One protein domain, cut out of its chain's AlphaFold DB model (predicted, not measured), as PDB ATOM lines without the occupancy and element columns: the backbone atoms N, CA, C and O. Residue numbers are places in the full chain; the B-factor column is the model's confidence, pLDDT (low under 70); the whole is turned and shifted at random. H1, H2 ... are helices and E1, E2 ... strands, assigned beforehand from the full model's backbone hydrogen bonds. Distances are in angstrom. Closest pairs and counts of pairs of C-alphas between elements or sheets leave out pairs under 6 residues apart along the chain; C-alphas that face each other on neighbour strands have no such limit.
ATOM      1  N   ALA A   4     517.962 222.797 752.623       94.94
ATOM      2  CA  ALA A   4     516.510 222.782 752.606       94.94
ATOM      3  C   ALA A   4     515.981 221.463 753.177       94.94
ATOM      4  O   ALA A   4     516.449 220.380 752.810       94.94
ATOM      5  N   ARG A   5     514.973 221.538 754.046       95.31
ATOM      6  CA  ARG A   5     514.234 220.370 754.537       95.31
ATOM      7  C   ARG A   5     512.746 220.658 754.638       95.31
ATOM      8  O   ARG A   5     512.325 221.796 754.827       95.31
ATOM      9  N   ARG A   6     511.938 219.605 754.566       94.94
ATOM     10  CA  ARG A   6     510.496 219.703 754.792       94.94
ATOM     11  C   ARG A   6     510.190 219.783 756.290       94.94
ATOM     12  O   ARG A   6     510.716 218.985 757.063       94.94
ATOM     13  N   VAL A   7     509.292 220.689 756.668       92.81
ATOM     14  CA  VAL A   7     508.702 220.783 758.014       92.81
ATOM     15  C   VAL A   7     507.188 220.879 757.833       92.81
ATOM     16  O   VAL A   7     506.694 221.854 757.273       92.81
ATOM     17  N   ASP A   8     506.455 219.831 758.208       89.62
ATOM     18  CA  ASP A   8     505.022 219.673 757.921       89.62
ATOM     19  C   ASP A   8     504.674 219.868 756.432       89.62
ATOM     20  O   ASP A   8     505.031 219.038 755.594       89.62
ATOM     21  N   ASN A   9     503.974 220.947 756.072       87.81
ATOM     22  CA  ASN A   9     503.651 221.306 754.684       87.81
ATOM     23  C   ASN A   9     504.541 222.428 754.121       87.81
ATOM     24  O   ASN A   9     504.364 222.831 752.972       87.81
ATOM     25  N   ASN A  10     505.516 222.885 754.904       94.88
ATOM     26  CA  ASN A  10     506.420 223.986 754.600       94.88
ATOM     27  C   ASN A  10     507.831 223.485 754.277       94.88
ATOM     28  O   ASN A  10     508.145 222.292 754.381       94.88
ATOM     29  N   VAL A  11     508.687 224.424 753.886       95.62
ATOM     30  CA  VAL A  11     510.115 224.191 753.682       95.62
ATOM     31  C   VAL A  11     510.897 225.136 754.579       95.62
ATOM     32  O   VAL A  11     510.662 226.345 754.569       95.62
ATOM     33  N   GLU A  12     511.817 224.563 755.347       96.19
ATOM     34  CA  GLU A  12     512.806 225.290 756.135       96.19
ATOM     35  C   GLU A  12     514.127 225.320 755.360       96.19
ATOM     36  O   GLU A  12     514.643 224.271 754.959       96.19
ATOM     37  N   LEU A  13     514.670 226.517 755.166       95.12
ATOM     38  CA  LEU A  13     516.006 226.774 754.646       95.12
ATOM     39  C   LEU A  13     516.915 227.153 755.813       95.12
ATOM     40  O   LEU A  13     516.585 228.041 756.598       95.12
ATOM     41  N   SER A  14     518.052 226.479 755.941       94.38
ATOM     42  CA  SER A  14     518.968 226.655 757.067       94.38
ATOM     43  C   SER A  14     520.425 226.720 756.629       94.38
ATOM     44  O   SER A  14     520.809 226.084 755.650       94.38
ATOM     45  N   GLY A  15     521.243 227.476 757.354       92.56
ATOM     46  CA  GLY A  15     522.673 227.609 757.073       92.56
ATOM     47  C   GLY A  15     523.311 228.780 757.808       92.56
ATOM     48  O   GLY A  15     522.672 229.434 758.634       92.56
ATOM     49  N   LEU A  16     524.580 229.044 757.506       90.69
ATOM     50  CA  LEU A  16     525.323 230.161 758.084       90.69
ATOM     51  C   LEU A  16     524.959 231.470 757.385       90.69
ATOM     52  O   LEU A  16     524.583 231.476 756.215       90.69
ATOM     53  N   ARG A  17     525.200 232.605 758.048       86.88
ATOM     54  CA  ARG A  17     525.044 233.933 757.427       86.88
ATOM     55  C   ARG A  17     525.808 234.068 756.106       86.88
ATOM     56  O   ARG A  17     525.254 234.576 755.145       86.88
ATOM     57  N   SER A  18     527.031 233.547 756.024       87.44
ATOM     58  CA  SER A  18     527.814 233.556 754.780       87.44
ATOM     59  C   SER A  18     527.150 232.791 753.631       87.44
ATOM     60  O   SER A  18     527.322 233.162 752.478       87.44
ATOM     61  N   ASP A  19     526.376 231.749 753.935       90.94
ATOM     62  CA  ASP A  19     525.698 230.946 752.916       90.94
ATOM     63  C   ASP A  19     524.478 231.683 752.346       90.94
ATOM     64  O   ASP A  19     524.213 231.631 751.148       90.94
ATOM     65  N   PHE A  20     523.742 232.401 753.202       88.38
ATOM     66  CA  PHE A  20     522.643 233.266 752.769       88.38
ATOM     67  C   PHE A  20     523.162 234.468 751.975       88.38
ATOM     68  O   PHE A  20     522.574 234.819 750.958       88.38
ATOM     69  N   ALA A  21     524.288 235.055 752.392       86.31
ATOM     70  CA  ALA A  21     524.961 236.126 751.663       86.31
ATOM     71  C   ALA A  21     525.315 235.724 750.227       86.31
ATOM     72  O   ALA A  21     525.102 236.503 749.304       86.31
ATOM     73  N   GLU A  22     525.849 234.514 750.043       87.12
ATOM     74  CA  GLU A  22     526.229 233.995 748.728       87.12
ATOM     75  C   GLU A  22     525.016 233.876 747.797       87.12
ATOM     76  O   GLU A  22     525.082 234.287 746.641       87.12
ATOM     77  N   VAL A  23     523.890 233.375 748.314       86.62
ATOM     78  CA  VAL A  23     522.652 233.213 747.535       86.62
ATOM     79  C   VAL A  23     521.965 234.545 747.240       86.62
ATOM     80  O   VAL A  23     521.428 234.723 746.149       86.62
ATOM     81  N   LEU A  24     521.980 235.478 748.190       83.06
ATOM     82  CA  LEU A  24     521.361 236.796 748.036       83.06
ATOM     83  C   LEU A  24     522.237 237.778 747.247       83.06
ATOM     84  O   LEU A  24     521.731 238.777 746.748       83.06
ATOM     85  N   GLY A  25     523.541 237.517 747.130       82.00
ATOM     86  CA  GLY A  25     524.504 238.466 746.570       82.00
ATOM     87  C   GLY A  25     524.827 239.641 747.501       82.00
ATOM     88  O   GLY A  25     525.415 240.623 747.052       82.00
ATOM     89  N   GLU A  26     524.471 239.549 748.787       79.94
ATOM     90  CA  GLU A  26     524.585 240.637 749.770       79.94
ATOM     91  C   GLU A  26     525.398 240.215 751.019       79.94
ATOM     92  O   GLU A  26     524.840 239.755 752.027       79.94
ATOM     93  N   PRO A  27     526.741 240.351 750.978       68.25
ATOM     94  CA  PRO A  27     527.627 239.904 752.056       68.25
ATOM     95  C   PRO A  27     527.631 240.799 753.299       68.25
ATOM     96  O   PRO A  27     527.775 240.284 754.409       68.25
ATOM     97  N   ASP A  28     527.442 242.109 753.141       72.19
ATOM     98  CA  ASP A  28     527.621 243.062 754.243       72.19
ATOM     99  C   ASP A  28     526.368 243.201 755.128       72.19
ATOM    100  O   ASP A  28     526.491 243.427 756.334       72.19
ATOM    101  N   ASP A  29     525.166 242.969 754.583       79.00
ATOM    102  CA  ASP A  29     523.899 243.162 755.307       79.00
ATOM    103  C   ASP A  29     522.907 241.997 755.169       79.00
ATOM    104  O   ASP A  29     521.697 242.158 755.056       79.00
ATOM    105  N   THR A  30     523.422 240.770 755.220       79.69
ATOM    106  CA  THR A  30     522.617 239.553 755.021       79.69
ATOM    107  C   THR A  30     521.384 239.439 755.924       79.69
ATOM    108  O   THR A  30     520.412 238.799 755.543       79.69
ATOM    109  N   VAL A  31     521.408 240.016 757.132       79.06
ATOM    110  CA  VAL A  31     520.243 239.973 758.035       79.06
ATOM    111  C   VAL A  31     519.113 240.823 757.474       79.06
ATOM    112  O   VAL A  31     518.026 240.292 757.260       79.06
ATOM    113  N   ALA A  32     519.379 242.099 757.175       80.25
ATOM    114  CA  ALA A  32     518.379 242.968 756.570       80.25
ATOM    115  C   ALA A  32     517.960 242.450 755.189       80.25
ATOM    116  O   ALA A  32     516.781 242.502 754.843       80.25
ATOM    117  N   ALA A  33     518.903 241.876 754.432       80.75
ATOM    118  CA  ALA A  33     518.625 241.263 753.143       80.75
ATOM    119  C   ALA A  33     517.637 240.095 753.275       80.75
ATOM    120  O   ALA A  33     516.642 240.079 752.564       80.75
ATOM    121  N   VAL A  34     517.839 239.149 754.203       81.38
ATOM    122  CA  VAL A  34     516.888 238.039 754.433       81.38
ATOM    123  C   VAL A  34     515.531 238.563 754.905       81.38
ATOM    124  O   VAL A  34     514.501 238.133 754.391       81.38
ATOM    125  N   GLU A  35     515.519 239.497 755.860       83.19
ATOM    126  CA  GLU A  35     514.282 240.050 756.425       83.19
ATOM    127  C   GLU A  35     513.468 240.868 755.412       83.19
ATOM    128  O   GLU A  35     512.244 240.902 755.514       83.19
ATOM    129  N   GLY A  36     514.127 241.507 754.442       80.38
ATOM    130  CA  GLY A  36     513.488 242.329 753.414       80.38
ATOM    131  C   GLY A  36     513.238 241.624 752.079       80.38
ATOM    132  O   GLY A  36     512.394 242.081 751.310       80.38
ATOM    133  N   SER A  37     513.959 240.538 751.782       78.62
ATOM    134  CA  SER A  37     513.909 239.894 750.460       78.62
ATOM    135  C   SER A  37     512.861 238.799 750.357       78.62
ATOM    136  O   SER A  37     512.412 238.519 749.249       78.62
ATOM    137  N   TRP A  38     512.494 238.155 751.466       83.75
ATOM    138  CA  TRP A  38     511.690 236.938 751.425       83.75
ATOM    139  C   TRP A  38     510.441 237.024 752.284       83.75
ATOM    140  O   TRP A  38     510.490 237.455 753.432       83.75
ATOM    141  N   ASP A  39     509.335 236.518 751.744       83.31
ATOM    142  CA  ASP A  39     508.140 236.248 752.536       83.31
ATOM    143  C   ASP A  39     508.312 234.919 753.297       83.31
ATOM    144  O   ASP A  39     508.603 233.876 752.701       83.31
ATOM    145  N   TYR A  40     508.193 234.953 754.626       84.19
ATOM    146  CA  TYR A  40     508.412 233.802 755.502       84.19
ATOM    147  C   TYR A  40     507.373 233.726 756.618       84.19
ATOM    148  O   TYR A  40     506.812 234.719 757.070       84.19
ATOM    149  N   MET A  41     507.126 232.506 757.091       90.44
ATOM    150  CA  MET A  41     506.272 232.255 758.251       90.44
ATOM    151  C   MET A  41     507.030 232.428 759.564       90.44
ATOM    152  O   MET A  41     506.479 232.937 760.536       90.44
ATOM    153  N   GLU A  42     508.280 231.971 759.604       89.62
ATOM    154  CA  GLU A  42     509.113 232.019 760.800       89.62
ATOM    155  C   GLU A  42     510.579 232.219 760.417       89.62
ATOM    156  O   GLU A  42     511.094 231.554 759.514       89.62
ATOM    157  N   LEU A  43     511.243 233.118 761.140       88.25
ATOM    158  CA  LEU A  43     512.667 233.393 761.024       88.25
ATOM    159  C   LEU A  43     513.314 233.244 762.402       88.25
ATOM    160  O   LEU A  43     512.948 233.940 763.349       88.25
ATOM    161  N   LEU A  44     514.278 232.330 762.510       87.31
ATOM    162  CA  LEU A  44     515.028 232.087 763.738       87.31
ATOM    163  C   LEU A  44     516.504 232.397 763.534       87.31
ATOM    164  O   LEU A  44     517.182 231.791 762.699       87.31
ATOM    165  N   TRP A  45     516.999 233.284 764.389       80.88
ATOM    166  CA  TRP A  45     518.405 233.626 764.509       80.88
ATOM    167  C   TRP A  45     518.985 232.938 765.737       80.88
ATOM    168  O   TRP A  45     518.527 233.149 766.861       80.88
ATOM    169  N   ASN A  46     520.024 232.135 765.547       78.56
ATOM    170  CA  ASN A  46     520.870 231.715 766.653       78.56
ATOM    171  C   ASN A  46     522.322 232.136 766.374       78.56
ATOM    172  O   ASN A  46     522.652 232.578 765.279       78.56
ATOM    173  N   HIS A  47     523.201 232.029 767.375       65.25
ATOM    174  CA  HIS A  47     524.586 232.510 767.272       65.25
ATOM    175  C   HIS A  47     525.419 231.887 766.133       65.25
ATOM    176  O   HIS A  47     526.547 232.330 765.916       65.25
ATOM    177  N   ARG A  48     524.921 230.863 765.432       69.81
ATOM    178  CA  ARG A  48     525.630 230.194 764.334       69.81
ATOM    179  C   ARG A  48     524.805 230.058 763.059       69.81
ATOM    180  O   ARG A  48     525.354 230.259 761.984       69.81
ATOM    181  N   ASP A  49     523.517 229.774 763.182       85.81
ATOM    182  CA  ASP A  49     522.650 229.387 762.081       85.81
ATOM    183  C   ASP A  49     521.432 230.306 761.965       85.81
ATOM    184  O   ASP A  49     520.852 230.764 762.956       85.81
ATOM    185  N   ILE A  50     521.023 230.497 760.719       89.75
ATOM    186  CA  ILE A  50     519.776 231.126 760.304       89.75
ATOM    187  C   ILE A  50     518.828 230.009 759.894       89.75
ATOM    188  O   ILE A  50     519.251 229.055 759.230       89.75
ATOM    189  N   LYS A  51     517.556 230.120 760.268       93.44
ATOM    190  CA  LYS A  51     516.492 229.252 759.759       93.44
ATOM    191  C   LYS A  51     515.326 230.090 759.275       93.44
ATOM    192  O   LYS A  51     514.798 230.890 760.042       93.44
ATOM    193  N   VAL A  52     514.924 229.868 758.031       93.94
ATOM    194  CA  VAL A  52     513.782 230.524 757.394       93.94
ATOM    195  C   VAL A  52     512.773 229.453 757.024       93.94
ATOM    196  O   VAL A  52     513.082 228.576 756.220       93.94
ATOM    197  N   THR A  53     511.572 229.511 757.590       95.75
ATOM    198  CA  THR A  53     510.479 228.602 757.239       95.75
ATOM    199  C   THR A  53     509.424 229.362 756.462       95.75
ATOM    200  O   THR A  53     508.912 230.373 756.934       95.75
ATOM    201  N   ALA A  54     509.061 228.852 755.288       96.12
ATOM    202  CA  ALA A  54     508.017 229.435 754.457       96.12
ATOM    203  C   ALA A  54     507.219 228.349 753.728       96.12
ATOM    204  O   ALA A  54     507.651 227.195 753.586       96.12
ATOM    205  N   THR A  55     506.028 228.719 753.269       96.25
ATOM    206  CA  THR A  55     505.205 227.847 752.429       96.25
ATOM    207  C   THR A  55     505.875 227.607 751.074       96.25
ATOM    208  O   THR A  55     506.746 228.360 750.638       96.25
ATOM    209  N   ALA A  56     505.443 226.566 750.355       95.19
ATOM    210  CA  ALA A  56     505.926 226.332 748.993       95.19
ATOM    211  C   ALA A  56     505.669 227.536 748.068       95.19
ATOM    212  O   ALA A  56     506.508 227.834 747.226       95.19
ATOM    213  N   MET A  57     504.534 228.225 748.238       96.19
ATOM    214  CA  MET A  57     504.172 229.381 747.414       96.19
ATOM    215  C   MET A  57     505.126 230.555 747.637       96.19
ATOM    216  O   MET A  57     505.675 231.076 746.677       96.19
ATOM    217  N   GLN A  58     505.401 230.891 748.896       95.25
ATOM    218  CA  GLN A  58     506.344 231.955 749.250       95.25
ATOM    219  C   GLN A  58     507.748 231.674 748.702       95.25
ATOM    220  O   GLN A  58     508.395 232.539 748.118       95.25
ATOM    221  N   TRP A  59     508.208 230.423 748.787       94.50
ATOM    222  CA  TRP A  59     509.474 230.049 748.164       94.50
ATOM    223  C   TRP A  59     509.454 230.165 746.642       94.50
ATOM    224  O   TRP A  59     510.454 230.555 746.054       94.50
ATOM    225  N   ALA A  60     508.335 229.849 745.996       94.62
ATOM    226  CA  ALA A  60     508.189 229.981 744.552       94.62
ATOM    227  C   ALA A  60     508.278 231.438 744.080       94.62
ATOM    228  O   ALA A  60     508.873 231.699 743.035       94.62
ATOM    229  N   GLU A  61     507.734 232.370 744.865       93.38
ATOM    230  CA  GLU A  61     507.871 233.812 744.641       93.38
ATOM    231  C   GLU A  61     509.343 234.234 744.725       93.38
ATOM    232  O   GLU A  61     509.857 234.838 743.784       93.38
ATOM    233  N   ASN A  62     510.058 233.799 745.770       90.88
ATOM    234  CA  ASN A  62     511.491 234.078 745.943       90.88
ATOM    235  C   ASN A  62     512.367 233.443 744.846       90.88
ATOM    236  O   ASN A  62     513.405 233.984 744.476       90.88
ATOM    237  N   LEU A  63     511.958 232.287 744.320       91.81
ATOM    238  CA  LEU A  63     512.641 231.586 743.229       91.81
ATOM    239  C   LEU A  63     512.302 232.157 741.841       91.81
ATOM    240  O   LEU A  63     512.929 231.760 740.859       91.81
ATOM    241  N   GLY A  64     511.311 233.050 741.741       93.19
ATOM    242  CA  GLY A  64     510.864 233.650 740.483       93.19
ATOM    243  C   GLY A  64     510.081 232.708 739.557       93.19
ATOM    244  O   GLY A  64     509.952 232.998 738.368       93.19
ATOM    245  N   ASP A  65     509.561 231.584 740.063       95.31
ATOM    246  CA  ASP A  65     508.791 230.613 739.273       95.31
ATOM    247  C   ASP A  65     507.689 229.950 740.113       95.31
ATOM    248  O   ASP A  65     507.937 229.058 740.930       95.31
ATOM    249  N   ALA A  66     506.436 230.335 739.840       93.19
ATOM    250  CA  ALA A  66     505.235 229.795 740.483       93.19
ATOM    251  C   ALA A  66     505.079 228.269 740.317       93.19
ATOM    252  O   ALA A  66     504.373 227.621 741.095       93.19
ATOM    253  N   GLY A  67     505.747 227.659 739.332       94.31
ATOM    254  CA  GLY A  67     505.823 226.213 739.158       94.31
ATOM    255  C   GLY A  67     506.378 225.492 740.386       94.31
ATOM    256  O   GLY A  67     505.904 224.396 740.704       94.31
ATOM    257  N   TYR A  68     507.292 226.130 741.122       95.94
ATOM    258  CA  TYR A  68     507.841 225.596 742.367       95.94
ATOM    259  C   TYR A  68     506.854 225.658 743.546       95.94
ATOM    260  O   TYR A  68     507.004 224.912 744.512       95.94
ATOM    261  N   GLY A  69     505.778 226.444 743.438       95.62
ATOM    262  CA  GLY A  69     504.794 226.658 744.508       95.62
ATOM    263  C   GLY A  69     503.774 225.537 744.680       95.62
ATOM    264  O   GLY A  69     502.972 225.555 745.610       95.62
ATOM    265  N   LYS A  70     503.799 224.532 743.798       95.00
ATOM    266  CA  LYS A  70     502.817 223.435 743.768       95.00
ATOM    267  C   LYS A  70     502.908 222.498 744.970       95.00
ATOM    268  O   LYS A  70     501.923 221.855 745.321       95.00
ATOM    269  N   SER A  71     504.097 222.340 745.547       95.38
ATOM    270  CA  SER A  71     504.328 221.481 746.713       95.38
ATOM    271  C   SER A  71     505.680 221.782 747.356       95.38
ATOM    272  O   SER A  71     506.585 222.273 746.686       95.38
ATOM    273  N   ALA A  72     505.866 221.381 748.617       95.00
ATOM    274  CA  ALA A  72     507.165 221.464 749.292       95.00
ATOM    275  C   ALA A  72     508.289 220.753 748.508       95.00
ATOM    276  O   ALA A  72     509.430 221.206 748.502       95.00
ATOM    277  N   ARG A  73     507.971 219.656 747.803       95.06
ATOM    278  CA  ARG A  73     508.937 218.934 746.959       95.06
ATOM    279  C   ARG A  73     509.411 219.784 745.781       95.06
ATOM    280  O   ARG A  73     510.607 219.807 745.508       95.06
ATOM    281  N   GLU A  74     508.495 220.460 745.091       96.00
ATOM    282  CA  GLU A  74     508.862 221.325 743.965       96.00
ATOM    283  C   GLU A  74     509.621 222.568 744.446       96.00
ATOM    284  O   GLU A  74     510.620 222.922 743.828       96.00
ATOM    285  N   ALA A  75     509.256 223.148 745.593       95.56
ATOM    286  CA  ALA A  75     510.012 224.242 746.204       95.56
ATOM    287  C   ALA A  75     511.463 223.838 746.525       95.56
ATOM    288  O   ALA A  75     512.398 224.506 746.088       95.56
ATOM    289  N   MET A  76     511.681 222.696 747.195       95.31
ATOM    290  CA  MET A  76     513.034 222.183 747.475       95.31
ATOM    291  C   MET A  76     513.824 221.876 746.193       95.31
ATOM    292  O   MET A  76     515.031 222.108 746.130       95.31
ATOM    293  N   ARG A  77     513.151 221.385 745.143       95.38
ATOM    294  CA  ARG A  77     513.769 221.183 743.826       95.38
ATOM    295  C   ARG A  77     514.205 222.510 743.200       95.38
ATOM    296  O   ARG A  77     515.296 222.573 742.637       95.38
ATOM    297  N   GLY A  78     513.375 223.546 743.299       95.25
ATOM    298  CA  GLY A  78     513.695 224.894 742.839       95.25
ATOM    299  C   GLY A  78     514.891 225.481 743.582       95.25
ATOM    300  O   GLY A  78     515.846 225.900 742.937       95.25
ATOM    301  N   MET A  79     514.912 225.388 744.914       94.62
ATOM    302  CA  MET A  79     516.053 225.802 745.741       94.62
ATOM    303  C   MET A  79     517.356 225.122 745.316       94.62
ATOM    304  O   MET A  79     518.361 225.789 745.094       94.62
ATOM    305  N   SER A  80     517.344 223.799 745.138       94.88
ATOM    306  CA  SER A  80     518.534 223.070 744.692       94.88
ATOM    307  C   SER A  80     519.013 223.533 743.312       94.88
ATOM    308  O   SER A  80     520.209 223.702 743.089       94.88
ATOM    309  N   ARG A  81     518.082 223.786 742.386       94.88
ATOM    310  CA  ARG A  81     518.398 224.154 741.001       94.88
ATOM    311  C   ARG A  81     518.843 225.607 740.832       94.88
ATOM    312  O   ARG A  81     519.708 225.860 740.001       94.88
ATOM    313  N   VAL A  82     518.211 226.539 741.540       93.25
ATOM    314  CA  VAL A  82     518.431 227.987 741.385       93.25
ATOM    315  C   VAL A  82     519.533 228.475 742.321       93.25
ATOM    316  O   VAL A  82     520.370 229.270 741.912       93.25
ATOM    317  N   TRP A  83     519.566 227.969 743.553       91.25
ATOM    318  CA  TRP A  83     520.465 228.448 744.607       91.25
ATOM    319  C   TRP A  83     521.524 227.418 745.026       91.25
ATOM    320  O   TRP A  83     522.292 227.676 745.946       91.25
ATOM    321  N   GLY A  84     521.573 226.236 744.399       91.50
ATOM    322  CA  GLY A  84     522.587 225.217 744.711       91.50
ATOM    323  C   GLY A  84     522.460 224.607 746.112       91.50
ATOM    324  O   GLY A  84     523.439 224.111 746.663       91.50
ATOM    325  N   VAL A  85     521.264 224.660 746.704       92.12
ATOM    326  CA  VAL A  85     520.999 224.231 748.087       92.12
ATOM    327  C   VAL A  85     521.024 222.705 748.209       92.12
ATOM    328  O   VAL A  85     520.463 221.992 747.368       92.12
ATOM    329  N   GLU A  86     521.606 222.195 749.296       93.06
ATOM    330  CA  GLU A  86     521.502 220.783 749.671       93.06
ATOM    331  C   GLU A  86     520.073 220.460 750.128       93.06
ATOM    332  O   GLU A  86     519.539 221.093 751.036       93.06
ATOM    333  N   VAL A  87     519.447 219.437 749.545       90.06
ATOM    334  CA  VAL A  87     518.128 218.969 749.991       90.06
ATOM    335  C   VAL A  87     518.322 217.795 750.937       90.06
ATOM    336  O   VAL A  87     518.785 216.729 750.527       90.06
ATOM    337  N   ALA A  88     517.955 217.979 752.203       79.38
ATOM    338  CA  ALA A  88     517.940 216.887 753.161       79.38
ATOM    339  C   ALA A  88     516.801 215.929 752.793       79.38
ATOM    340  O   ALA A  88     515.620 216.275 752.883       79.38
TER     341      ALA A  88
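Overview. This is residues 4 to 88 of the 90 residues of an uncharacterized protein of marine sediment metagenome (UniProt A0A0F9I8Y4). A twisted sheet of four antiparallel strands has helices H3 and H5 side by side over one of its faces, with the short H4 packed on them away from the sheet. H1 and H2 make a separate pair that only grazes the sheet, and residues 84 to 88 fold back from H5 toward the first strand. The printed part has 85 residues, with five named helices and four named strands in the order E1 E2 H1 H2 E3 E4 H3 H4 H5; the sheet's order is E1, E2, E4, E3. The class is mixed, helices and strands. The whole is compact, with a radius of gyration of the C-alphas of 11.7 A and spans of 33 by 23 by 21 A.

Along the chain. E1, residues 4 to 7, begins at C-alpha 4 (516.510, 222.782, 752.606), and E2, residues 10 to 15, is 16.8 A long. H1 is residues 17 to 24, 10.5 A, and H2 residues 30 to 37, 9.8 A. E3, residues 42 to 45, precedes E4, residues 50 to 54, 13.2 A. H3 is residues 56 to 62, 10.0 A, and H4 residues 66 to 70. H5, residues 72 to 83, is 15.7 A long and ends at C-alpha 83 (520.465, 228.448, 744.607).

Arrangement. E1 and E2 form a hairpin, with N 5 and O 12 at 2.9 A. E2 and E4 are antiparallel neighbours, with N 13 and O 52 at 2.8 A. E3 and E4 form a hairpin, with N 53 and O 42 at 2.8 A. E2, H1 H2 and E3 make a split strand-helix-strand unit, two strands running the same way with E4 between them; its crossover is right-handed. H3 and H5 on one face make two layers with the sheet. H5 runs along E1 and E2, 9.3 A over the sheet. H3 lies over E4 at a height of 8.5 A, slantwise at 40 degrees on the local plane. H3 and H5 touch at a shallow tilt of 22 degrees, the same way; their closest C-alphas, Ala 56 and Ala 72, are 5.0 A apart. H4 touches H3, C-alphas of Met 57 and Gly 69 being closest at 4.0 A. H4 touches H5 only at the corner, through residues 74 to 78 of H5; the closest C-alphas, Tyr 68 and Ala 75, are 4.6 A apart. H1 and H2 touch at a steep tilt of 39 degrees, closest at the C-alphas of Ala 21 and Thr 30, 5.3 A. In H1, H2, H3 and H5 every O i to N i+4 pair is within hydrogen-bond range; H4 has 0 of 1, and 1 of 2 O i to N i+3 pairs.

Size, cuts and confidence. The C-alphas farthest apart, His 47 and Gly 67, are 34.4 A apart. The printed part has no cut, and the links between named elements are tight. Confidence is under 70 at residue 27 and residues 47 to 48.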